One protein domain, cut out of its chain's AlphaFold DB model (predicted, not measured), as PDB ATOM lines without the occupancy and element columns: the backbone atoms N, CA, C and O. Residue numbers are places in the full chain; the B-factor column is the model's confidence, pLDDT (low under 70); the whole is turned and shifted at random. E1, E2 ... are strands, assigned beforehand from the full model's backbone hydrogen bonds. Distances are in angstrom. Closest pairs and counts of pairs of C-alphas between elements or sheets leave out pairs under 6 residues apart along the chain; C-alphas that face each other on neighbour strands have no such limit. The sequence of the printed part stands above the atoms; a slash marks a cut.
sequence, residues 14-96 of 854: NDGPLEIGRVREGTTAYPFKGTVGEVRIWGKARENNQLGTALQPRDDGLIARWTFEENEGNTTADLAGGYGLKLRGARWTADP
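What this domain is: This is residues 14 to 96 of the 854 residues of an uncharacterized protein of Streptomyces clavuligerus (UniProt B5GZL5). With little regular structure, this is mostly loop: two small strand hairpins set apart, E1 with E2 and E3 with E4, while residues 24 to 29 and 47 to 55 stick out and residues 67 to 96 fold back on themselves. The 83 printed residues include four named strands, E1 to E4 in order, and no named helix; the class is all strand, with 17 residues named. It is only just compact, close to loose, with a radius of gyration of the C-alphas of 14.2 A, spanning 37 by 32 by 25 A.

How they stand to each other: E1, residues 22 to 25, and E2, residues 28 to 31, form an antiparallel hairpin; N 23 and O 30, 3.0 A, are within hydrogen-bond range. E3, residues 39 to 42, and E4, residues 62 to 66, form another; N 41 and O 64 are at 2.8 A. E1 and E2 are apart from E3 and E4.

Where its parts are: E1 begins at C-alpha 22 (-40.376, 20.129, -17.086) and is 10.3 A long, E2 9.9 A, E3 10.3 A; E4, 11.6 A, ends at C-alpha 66 (-46.258, 33.571, -23.816).

The domain as a whole: The farthest C-alphas, Thr 27 and Asn 49, are 39.4 A apart. The printed part has no cut; E3 to E4 is a long link. pLDDT is under 70 at residues 52, 54 to 58 and 80 to 82.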
ATOM      1  N   ASN A  14     -27.806  22.765 -25.188       74.62
ATOM      2  CA  ASN A  14     -27.755  21.565 -26.021       74.62
ATOM      3  C   ASN A  14     -28.701  21.761 -27.219       74.62
ATOM      4  O   ASN A  14     -29.613  22.582 -27.136       74.62
ATOM      5  N   ASP A  15     -28.527  20.984 -28.287       79.00
ATOM      6  CA  ASP A  15     -29.303  21.112 -29.536       79.00
ATOM      7  C   ASP A  15     -30.715  20.485 -29.460       79.00
ATOM      8  O   ASP A  15     -31.373  20.250 -30.477       79.00
ATOM      9  N   GLY A  16     -31.183  20.147 -28.254       73.06
ATOM     10  CA  GLY A  16     -32.514  19.602 -28.017       73.06
ATOM     11  C   GLY A  16     -33.617  20.667 -28.107       73.06
ATOM     12  O   GLY A  16     -33.363  21.857 -27.918       73.06
ATOM     13  N   PRO A  17     -34.876  20.260 -28.354       75.31
ATOM     14  CA  PRO A  17     -36.001  21.186 -28.330       75.31
ATOM     15  C   PRO A  17     -36.174  21.784 -26.929       75.31
ATOM     16  O   PRO A  17     -36.117  21.062 -25.929       75.31
ATOM     17  N   LEU A  18     -36.442  23.091 -26.856       78.25
ATOM     18  CA  LEU A  18     -36.777  23.758 -25.600       78.25
ATOM     19  C   LEU A  18     -38.085  23.186 -25.032       78.25
ATOM     20  O   LEU A  18     -39.124  23.196 -25.692       78.25
ATOM     21  N   GLU A  19     -38.042  22.711 -23.789       83.44
ATOM     22  CA  GLU A  19     -39.204  22.183 -23.078       83.44
ATOM     23  C   GLU A  19     -39.437  22.989 -21.798       83.44
ATOM     24  O   GLU A  19     -38.661  22.927 -20.849       83.44
ATOM     25  N   ILE A  20     -40.524  23.761 -21.780       86.62
ATOM     26  CA  ILE A  20     -40.947  24.576 -20.636       86.62
ATOM     27  C   ILE A  20     -41.863  23.739 -19.730       86.62
ATOM     28  O   ILE A  20     -42.611  22.881 -20.202       86.62
ATOM     29  N   GLY A  21     -41.795  23.963 -18.415       87.44
ATOM     30  CA  GLY A  21     -42.632  23.256 -17.439       87.44
ATOM     31  C   GLY A  21     -42.205  21.813 -17.135       87.44
ATOM     32  O   GLY A  21     -42.962  21.081 -16.498       87.44
ATOM     33  N   ARG A  22     -41.009  21.377 -17.554       84.88
ATOM     34  CA  ARG A  22     -40.376  20.129 -17.086       84.88
ATOM     35  C   ARG A  22     -38.858  20.165 -17.237       84.88
ATOM     36  O   ARG A  22     -38.343  20.879 -18.085       84.88
ATOM     37  N   VAL A  23     -38.162  19.332 -16.469       82.94
ATOM     38  CA  VAL A  23     -36.737  19.020 -16.666       82.94
ATOM     39  C   VAL A  23     -36.575  17.537 -17.009       82.94
ATOM     40  O   VAL A  23     -37.413  16.712 -16.633       82.94
ATOM     41  N   ARG A  24     -35.520  17.187 -17.751       78.50
ATOM     42  CA  ARG A  24     -35.170  15.801 -18.094       78.50
ATOM     43  C   ARG A  24     -33.839  15.393 -17.482       78.50
ATOM     44  O   ARG A  24     -32.884  16.162 -17.508       78.50
ATOM     45  N   GLU A  25     -33.778  14.147 -17.037       79.50
ATOM     46  CA  GLU A  25     -32.565  13.475 -16.582       79.50
ATOM     47  C   GLU A  25     -32.487  12.116 -17.288       79.50
ATOM     48  O   GLU A  25     -33.230  11.180 -16.982       79.50
ATOM     49  N   GLY A  26     -31.660  12.039 -18.335       80.81
ATOM     50  CA  GLY A  26     -31.678  10.913 -19.269       80.81
ATOM     51  C   GLY A  26     -33.053  10.746 -19.928       80.81
ATOM     52  O   GLY A  26     -33.533  11.638 -20.627       80.81
ATOM     53  N   THR A  27     -33.690   9.595 -19.708       80.62
ATOM     54  CA  THR A  27     -35.053   9.293 -20.181       80.62
ATOM     55  C   THR A  27     -36.155   9.723 -19.207       80.62
ATOM     56  O   THR A  27     -37.321   9.781 -19.606       80.62
ATOM     57  N   THR A  28     -35.820  10.044 -17.955       85.50
ATOM     58  CA  THR A  28     -36.780  10.477 -16.933       85.50
ATOM     59  C   THR A  28     -37.166  11.937 -17.155       85.50
ATOM     60  O   THR A  28     -36.318  12.773 -17.466       85.50
ATOM     61  N   ALA A  29     -38.449  12.265 -16.987       83.75
ATOM     62  CA  ALA A  29     -38.958  13.630 -17.080       83.75
ATOM     63  C   ALA A  29     -39.680  14.019 -15.785       83.75
ATOM     64  O   ALA A  29     -40.654  13.375 -15.394       83.75
ATOM     65  N   TYR A  30     -39.225  15.098 -15.152       87.50
ATOM     66  CA  TYR A  30     -39.802  15.657 -13.934       87.50
ATOM     67  C   TYR A  30     -40.653  16.885 -14.298       87.50
ATOM     68  O   TYR A  30     -40.093  17.911 -14.693       87.50
ATOM     69  N   PRO A  31     -41.996  16.804 -14.226       87.38
ATOM     70  CA  PRO A  31     -42.868  17.929 -14.543       87.38
ATOM     71  C   PRO A  31     -42.875  18.970 -13.419       87.38
ATOM     72  O   PRO A  31     -42.812  18.633 -12.235       87.38
ATOM     73  N   PHE A  32     -43.024  20.236 -13.802       88.75
ATOM     74  CA  PHE A  32     -43.362  21.320 -12.887       88.75
ATOM     75  C   PHE A  32     -44.735  21.060 -12.246       88.75
ATOM     76  O   PHE A  32     -45.657  20.566 -12.897       88.75
ATOM     77  N   LYS A  33     -44.867  21.381 -10.955       87.88
ATOM     78  CA  LYS A  33     -46.095  21.199 -10.171       87.88
ATOM     79  C   LYS A  33     -46.582  22.552  -9.657       87.88
ATOM     80  O   LYS A  33     -46.300  22.922  -8.523       87.88
ATOM     81  N   GLY A  34     -47.294  23.278 -10.510       88.06
ATOM     82  CA  GLY A  34     -47.870  24.587 -10.213       88.06
ATOM     83  C   GLY A  34     -48.544  25.188 -11.447       88.06
ATOM     84  O   GLY A  34     -48.502  24.595 -12.527       88.06
ATOM     85  N   THR A  35     -49.146  26.364 -11.285       87.25
ATOM     86  CA  THR A  35     -49.678  27.168 -12.397       87.25
ATOM     87  C   THR A  35     -48.555  27.970 -13.057       87.25
ATOM     88  O   THR A  35     -47.597  28.364 -12.393       87.25
ATOM     89  N   VAL A  36     -48.673  28.216 -14.362       86.00
ATOM     90  CA  VAL A  36     -47.804  29.119 -15.127       86.00
ATOM     91  C   VAL A  36     -48.707  30.168 -15.767       86.00
ATOM     92  O   VAL A  36     -49.491  29.807 -16.638       86.00
ATOM     93  N   GLY A  37     -48.614  31.421 -15.314       82.50
ATOM     94  CA  GLY A  37     -49.351  32.548 -15.901       82.50
ATOM     95  C   GLY A  37     -48.609  33.196 -17.074       82.50
ATOM     96  O   GLY A  37     -49.208  33.530 -18.081       82.50
ATOM     97  N   GLU A  38     -47.277  33.318 -17.014       85.62
ATOM     98  CA  GLU A  38     -46.495  33.922 -18.101       85.62
ATOM     99  C   GLU A  38     -45.074  33.345 -18.177       85.62
ATOM    100  O   GLU A  38     -44.463  33.011 -17.159       85.62
ATOM    101  N   VAL A  39     -44.517  33.261 -19.390       88.62
ATOM    102  CA  VAL A  39     -43.106  32.928 -19.639       88.62
ATOM    103  C   VAL A  39     -42.506  33.929 -20.627       88.62
ATOM    104  O   VAL A  39     -43.087  34.215 -21.670       88.62
ATOM    105  N   ARG A  40     -41.319  34.455 -20.299       86.69
ATOM    106  CA  ARG A  40     -40.585  35.470 -21.070       86.69
ATOM    107  C   ARG A  40     -39.154  34.980 -21.328       86.69
ATOM    108  O   ARG A  40     -38.497  34.548 -20.381       86.69
ATOM    109  N   ILE A  41     -38.643  35.094 -22.553       85.38
ATOM    110  CA  ILE A  41     -37.238  34.812 -22.905       85.38
ATOM    111  C   ILE A  41     -36.583  36.101 -23.395       85.38
ATOM    112  O   ILE A  41     -37.139  36.794 -24.243       85.38
ATOM    113  N   TRP A  42     -35.388  36.401 -22.881       83.38
ATOM    114  CA  TRP A  42     -34.619  37.598 -23.220       83.38
ATOM    115  C   TRP A  42     -33.220  37.219 -23.711       83.38
ATOM    116  O   TRP A  42     -32.570  36.355 -23.126       83.38
ATOM    117  N   GLY A  43     -32.746  37.893 -24.759       85.00
ATOM    118  CA  GLY A  43     -31.383  37.779 -25.289       85.00
ATOM    119  C   GLY A  43     -30.341  38.576 -24.502       85.00
ATOM    120  O   GLY A  43     -29.146  38.425 -24.739       85.00
ATOM    121  N   LYS A  44     -30.783  39.411 -23.554       84.38
ATOM    122  CA  LYS A  44     -29.932  40.187 -22.647       84.38
ATOM    123  C   LYS A  44     -30.363  39.987 -21.194       84.38
ATOM    124  O   LYS A  44     -31.535  39.733 -20.915       84.38
ATOM    125  N   ALA A  45     -29.425  40.138 -20.261       82.00
ATOM    126  CA  ALA A  45     -29.759  40.206 -18.841       82.00
ATOM    127  C   ALA A  45     -30.585  41.475 -18.557       82.00
ATOM    128  O   ALA A  45     -30.271  42.546 -19.078       82.00
ATOM    129  N   ARG A  46     -31.629  41.359 -17.728       81.38
ATOM    130  CA  ARG A  46     -32.407  42.512 -17.243       81.38
ATOM    131  C   ARG A  46     -31.889  42.960 -15.884       81.38
ATOM    132  O   ARG A  46     -31.472  42.136 -15.073       81.38
ATOM    133  N   GLU A  47     -31.962  44.258 -15.630       79.44
ATOM    134  CA  GLU A  47     -31.672  44.832 -14.318       79.44
ATOM    135  C   GLU A  47     -32.841  44.610 -13.338       79.44
ATOM    136  O   GLU A  47     -34.002  44.514 -13.744       79.44
ATOM    137  N   ASN A  48     -32.561  44.570 -12.029       79.44
ATOM    138  CA  ASN A  48     -33.594  44.340 -11.006       79.44
ATOM    139  C   ASN A  48     -34.703  45.410 -11.007       79.44
ATOM    140  O   ASN A  48     -35.844  45.101 -10.680       79.44
ATOM    141  N   ASN A  49     -34.382  46.646 -11.398       77.88
ATOM    142  CA  ASN A  49     -35.324  47.767 -11.541       77.88
ATOM    143  C   ASN A  49     -36.340  47.582 -12.695       77.88
ATOM    144  O   ASN A  49     -37.369  48.250 -12.708       77.88
ATOM    145  N   GLN A  50     -36.073  46.675 -13.642       73.81
ATOM    146  CA  GLN A  50     -36.954  46.337 -14.764       73.81
ATOM    147  C   GLN A  50     -37.861  45.135 -14.444       73.81
ATOM    148  O   GLN A  50     -38.762  44.808 -15.219       73.81
ATOM    149  N   LEU A  51     -37.634  44.424 -13.335       74.25
ATOM    150  CA  LEU A  51     -38.467  43.288 -12.938       74.25
ATOM    151  C   LEU A  51     -39.821  43.785 -12.413       74.25
ATOM    152  O   LEU A  51     -39.890  44.736 -11.643       74.25
ATOM    153  N   GLY A  52     -40.911  43.150 -12.850       67.94
ATOM    154  CA  GLY A  52     -42.274  43.556 -12.490       67.94
ATOM    155  C   GLY A  52     -42.807  44.804 -13.210       67.94
ATOM    156  O   GLY A  52     -43.975  45.133 -13.024       67.94
ATOM    157  N   THR A  53     -42.021  45.478 -14.059       72.19
ATOM    158  CA  THR A  53     -42.558  46.553 -14.911       72.19
ATOM    159  C   THR A  53     -43.505  45.987 -15.969       72.19
ATOM    160  O   THR A  53     -43.351  44.844 -16.422       72.19
ATOM    161  N   ALA A  54     -44.447  46.820 -16.425       67.44
ATOM    162  CA  ALA A  54     -45.131  46.584 -17.691       67.44
ATOM    163  C   ALA A  54     -44.096  46.433 -18.824       67.44
ATOM    164  O   ALA A  54     -43.027  47.049 -18.774       67.44
ATOM    165  N   LEU A  55     -44.412  45.591 -19.809       67.00
ATOM    166  CA  LEU A  55     -43.587  45.370 -20.997       67.00
ATOM    167  C   LEU A  55     -44.225  46.017 -22.222       67.00
ATOM    168  O   LEU A  55     -45.451  46.053 -22.326       67.00
ATOM    169  N   GLN A  56     -43.396  46.424 -23.179       64.38
ATOM    170  CA  GLN A  56     -43.839  46.726 -24.539       64.38
ATOM    171  C   GLN A  56     -43.587  45.521 -25.465       64.38
ATOM    172  O   GLN A  56     -42.599  44.807 -25.274       64.38
ATOM    173  N   PRO A  57     -44.400  45.300 -26.521       53.94
ATOM    174  CA  PRO A  57     -44.195  44.200 -27.481       53.94
ATOM    175  C   PRO A  57     -42.852  44.225 -28.234       53.94
ATOM    176  O   PRO A  57     -42.528  43.281 -28.947       53.94
ATOM    177  N   ARG A  58     -42.079  45.313 -28.110       60.31
ATOM    178  CA  ARG A  58     -40.757  45.511 -28.728       60.31
ATOM    179  C   ARG A  58     -39.708  46.003 -27.723       60.31
ATOM    180  O   ARG A  58     -38.821  46.769 -28.092       60.31
ATOM    181  N   ASP A  59     -39.818  45.608 -26.454       70.94
ATOM    182  CA  ASP A  59     -38.757  45.877 -25.479       70.94
ATOM    183  C   ASP A  59     -37.426  45.279 -25.962       70.94
ATOM    184  O   ASP A  59     -37.338  44.086 -26.257       70.94
ATOM    185  N   ASP A  60     -36.380  46.107 -26.023       73.50
ATOM    186  CA  ASP A  60     -35.070  45.709 -26.547       73.50
ATOM    187  C   ASP A  60     -34.542  44.432 -25.866       73.50
ATOM    188  O   ASP A  60     -34.424  44.361 -24.636       73.50
ATOM    189  N   GLY A  61     -34.202  43.431 -26.675       77.31
ATOM    190  CA  GLY A  61     -33.712  42.132 -26.229       77.31
ATOM    191  C   GLY A  61     -34.777  41.140 -25.745       77.31
ATOM    192  O   GLY A  61     -34.387  40.076 -25.267       77.31
ATOM    193  N   LEU A  62     -36.081  41.422 -25.851       82.06
ATOM    194  CA  LEU A  62     -37.129  40.402 -25.700       82.06
ATOM    195  C   LEU A  62     -37.126  39.481 -26.937       82.06
ATOM    196  O   LEU A  62     -37.145  39.966 -28.063       82.06
ATOM    197  N   ILE A  63     -37.076  38.159 -26.734       82.00
ATOM    198  CA  ILE A  63     -37.027  37.151 -27.816       82.00
ATOM    199  C   ILE A  63     -38.369  36.433 -27.988       82.00
ATOM    200  O   ILE A  63     -38.770  36.165 -29.116       82.00
ATOM    201  N   ALA A  64     -39.025  36.080 -26.880       83.19
ATOM    202  CA  ALA A  64     -40.304  35.372 -26.888       83.19
ATOM    203  C   ALA A  64     -41.112  35.679 -25.617       83.19
ATOM    204  O   ALA A  64     -40.534  35.864 -24.537       83.19
ATOM    205  N   ARG A  65     -42.442  35.708 -25.728       84.88
ATOM    206  CA  ARG A  65     -43.372  35.980 -24.622       84.88
ATOM    207  C   ARG A  65     -44.676  35.202 -24.796       84.88
ATOM    208  O   ARG A  65     -45.438  35.501 -25.705       84.88
ATOM    209  N   TRP A  66     -44.982  34.299 -23.869       87.25
ATOM    210  CA  TRP A  66     -46.258  33.571 -23.816       87.25
ATOM    211  C   TRP A  66     -47.020  33.967 -22.555       87.25
ATOM    212  O   TRP A  66     -46.482  33.829 -21.454       87.25
ATOM    213  N   THR A  67     -48.249  34.460 -22.714       82.69
ATOM    214  CA  THR A  67     -49.100  34.944 -21.607       82.69
ATOM    215  C   THR A  67     -50.225  33.988 -21.231       82.69
ATOM    216  O   THR A  67     -50.946  34.278 -20.292       82.69
ATOM    217  N   PHE A  68     -50.393  32.869 -21.948       84.44
ATOM    218  CA  PHE A  68     -51.378  31.831 -21.612       84.44
ATOM    219  C   PHE A  68     -52.822  32.376 -21.452       84.44
ATOM    220  O   PHE A  68     -53.620  31.861 -20.674       84.44
ATOM    221  N   GLU A  69     -53.172  33.408 -22.227       78.88
ATOM    222  CA  GLU A  69     -54.495  34.057 -22.216       78.88
ATOM    223  C   GLU A  69     -55.478  33.427 -23.220       78.88
ATOM    224  O   GLU A  69     -56.617  33.873 -23.365       78.88
ATOM    225  N   GLU A  70     -55.080  32.371 -23.936       79.81
ATOM    226  CA  GLU A  70     -55.940  31.718 -24.929       79.81
ATOM    227  C   GLU A  70     -57.157  31.024 -24.297       79.81
ATOM    228  O   GLU A  70     -58.153  30.813 -24.988       79.81
ATOM    229  N   ASN A  71     -57.089  30.689 -22.999       76.62
ATOM    230  CA  ASN A  71     -58.131  30.065 -22.164       76.62
ATOM    231  C   ASN A  71     -58.670  28.687 -22.636       76.62
ATOM    232  O   ASN A  71     -59.248  27.942 -21.841       76.62
ATOM    233  N   GLU A  72     -58.458  28.303 -23.896       80.06
ATOM    234  CA  GLU A  72     -58.842  27.025 -24.497       80.06
ATOM    235  C   GLU A  72     -57.764  26.482 -25.465       80.06
ATOM    236  O   GLU A  72     -56.790  27.146 -25.811       80.06
ATOM    237  N   GLY A  73     -57.905  25.228 -25.909       85.75
ATOM    238  CA  GLY A  73     -56.989  24.611 -26.883       85.75
ATOM    239  C   GLY A  73     -55.705  24.005 -26.291       85.75
ATOM    240  O   GLY A  73     -55.636  23.686 -25.105       85.75
ATOM    241  N   ASN A  74     -54.703  23.755 -27.150       89.00
ATOM    242  CA  ASN A  74     -53.418  23.130 -26.779       89.00
ATOM    243  C   ASN A  74     -52.180  23.817 -27.387       89.00
ATOM    244  O   ASN A  74     -51.114  23.210 -27.494       89.00
ATOM    245  N   THR A  75     -52.311  25.083 -27.760       87.25
ATOM    246  CA  THR A  75     -51.249  25.926 -28.322       87.25
ATOM    247  C   THR A  75     -51.321  27.304 -27.687       87.25
ATOM    248  O   THR A  75     -52.427  27.766 -27.432       87.25
ATOM    249  N   THR A  76     -50.175  27.951 -27.479       85.00
ATOM    250  CA  THR A  76     -50.109  29.358 -27.053       85.00
ATOM    251  C   THR A  76     -49.239  30.164 -28.014       85.00
ATOM    252  O   THR A  76     -48.238  29.651 -28.532       85.00
ATOM    253  N   ALA A  77     -49.667  31.389 -28.307       81.62
ATOM    254  CA  ALA A  77     -48.998  32.308 -29.213       81.62
ATOM    255  C   ALA A  77     -47.837  33.023 -28.513       81.62
ATOM    256  O   ALA A  77     -47.914  33.380 -27.339       81.62
ATOM    257  N   ASP A  78     -46.756  33.232 -29.256       81.31
ATOM    258  CA  ASP A  78     -45.675  34.120 -28.846       81.31
ATOM    259  C   ASP A  78     -46.047  35.558 -29.245       81.31
ATOM    260  O   ASP A  78     -46.398  35.813 -30.395       81.31
ATOM    261  N   LEU A  79     -46.016  36.483 -28.285       71.25
ATOM    262  CA  LEU A  79     -46.370  37.895 -28.470       71.25
ATOM    263  C   LEU A  79     -45.159  38.791 -28.787       71.25
ATOM    264  O   LEU A  79     -45.317  40.002 -28.929       71.25
ATOM    265  N   ALA A  80     -43.951  38.221 -28.860       67.19
ATOM    266  CA  ALA A  80     -42.717  38.929 -29.221       67.19
ATOM    267  C   ALA A  80     -42.036  38.369 -30.485       67.19
ATOM    268  O   ALA A  80     -41.208  39.049 -31.090       67.19
ATOM    269  N   GLY A  81     -42.389  37.152 -30.904       62.75
ATOM    270  CA  GLY A  81     -41.794  36.458 -32.043       62.75
ATOM    271  C   GLY A  81     -42.703  35.373 -32.628       62.75
ATOM    272  O   GLY A  81     -43.874  35.254 -32.289       62.75
ATOM    273  N   GLY A  82     -42.168  34.569 -33.550       66.88
ATOM    274  CA  GLY A  82     -42.925  33.506 -34.229       66.88
ATOM    275  C   GLY A  82     -43.032  32.183 -33.456       66.88
ATOM    276  O   GLY A  82     -43.466  31.182 -34.028       66.88
ATOM    277  N   TYR A  83     -42.591  32.117 -32.195       78.19
ATOM    278  CA  TYR A  83     -42.299  30.855 -31.504       78.19
ATOM    279  C   TYR A  83     -43.512  30.261 -30.763       78.19
ATOM    280  O   TYR A  83     -43.470  30.009 -29.561       78.19
ATOM    281  N   GLY A  84     -44.613  30.003 -31.475       81.94
ATOM    282  CA  GLY A  84     -45.810  29.380 -30.891       81.94
ATOM    283  C   GLY A  84     -45.527  28.018 -30.229       81.94
ATOM    284  O   GLY A  84     -44.981  27.106 -30.856       81.94
ATOM    285  N   LEU A  85     -45.918  27.854 -28.961       85.75
ATOM    286  CA  LEU A  85     -45.695  26.624 -28.190       85.75
ATOM    287  C   LEU A  85     -46.881  25.660 -28.284       85.75
ATOM    288  O   LEU A  85     -48.031  26.059 -28.459       85.75
ATOM    289  N   LYS A  86     -46.606  24.365 -28.070       88.94
ATOM    290  CA  LYS A  86     -47.628  23.315 -27.956       88.94
ATOM    291  C   LYS A  86     -47.706  22.753 -26.539       88.94
ATOM    292  O   LYS A  86     -46.798  22.049 -26.094       88.94
ATOM    293  N   LEU A  87     -48.829  23.005 -25.873       88.38
ATOM    294  CA  LEU A  87     -49.138  22.538 -24.525       88.38
ATOM    295  C   LEU A  87     -49.303  21.009 -24.511       88.38
ATOM    296  O   LEU A  87     -49.937  20.421 -25.393       88.38
ATOM    297  N   ARG A  88     -48.720  20.339 -23.510       86.31
ATOM    298  CA  ARG A  88     -48.743  18.870 -23.374       86.31
ATOM    299  C   ARG A  88     -48.876  18.466 -21.908       86.31
ATOM    300  O   ARG A  88     -47.929  18.618 -21.148       86.31
ATOM    301  N   GLY A  89     -50.036  17.938 -21.523       83.88
ATOM    302  CA  GLY A  89     -50.319  17.521 -20.140       83.88
ATOM    303  C   GLY A  89     -50.645  18.664 -19.169       83.88
ATOM    304  O   GLY A  89     -50.985  18.392 -18.024       83.88
ATOM    305  N   ALA A  90     -50.587  19.918 -19.623       85.56
ATOM    306  CA  ALA A  90     -51.135  21.064 -18.905       85.56
ATOM    307  C   ALA A  90     -52.673  21.084 -18.987       85.56
ATOM    308  O   ALA A  90     -53.265  20.510 -19.906       85.56
ATOM    309  N   ARG A  91     -53.309  21.783 -18.042       86.31
ATOM    310  CA  ARG A  91     -54.750  22.056 -18.005       86.31
ATOM    311  C   ARG A  91     -54.953  23.544 -17.720       86.31
ATOM    312  O   ARG A  91     -54.326  24.063 -16.802       86.31
ATOM    313  N   TRP A  92     -55.856  24.183 -18.459       86.25
ATOM    314  CA  TRP A  92     -56.295  25.553 -18.199       86.25
ATOM    315  C   TRP A  92     -56.932  25.688 -16.806       86.25
ATOM    316  O   TRP A  92     -57.714  24.834 -16.373       86.25
ATOM    317  N   THR A  93     -56.572  26.759 -16.107       83.25
ATOM    318  CA  THR A  93     -57.041  27.134 -14.767       83.25
ATOM    319  C   THR A  93     -57.118  28.656 -14.704       83.25
ATOM    320  O   THR A  93     -56.402  29.320 -15.447       83.25
ATOM    321  N   ALA A  94     -57.945  29.203 -13.812       75.25
ATOM    322  CA  ALA A  94     -57.866  30.621 -13.476       75.25
ATOM    323  C   ALA A  94     -56.473  30.958 -12.913       75.25
ATOM    324  O   ALA A  94     -55.855  30.110 -12.250       75.25
ATOM    325  N   ASP A  95     -55.999  32.177 -13.176       77.12
ATOM    326  CA  ASP A  95     -54.734  32.668 -12.631       77.12
ATOM    327  C   ASP A  95     -54.828  32.822 -11.094       77.12
ATOM    328  O   ASP A  95     -55.864  33.262 -10.582       77.12
ATOM    329  N   PRO A  96     -53.798  32.412 -10.328       74.00
ATOM    330  CA  PRO A  96     -53.790  32.538  -8.873       74.00
ATOM    331  C   PRO A  96     -53.579  33.972  -8.347       74.00
ATOM    332  O   PRO A  96     -53.809  34.184  -7.155       74.00
TER     333      PRO A  96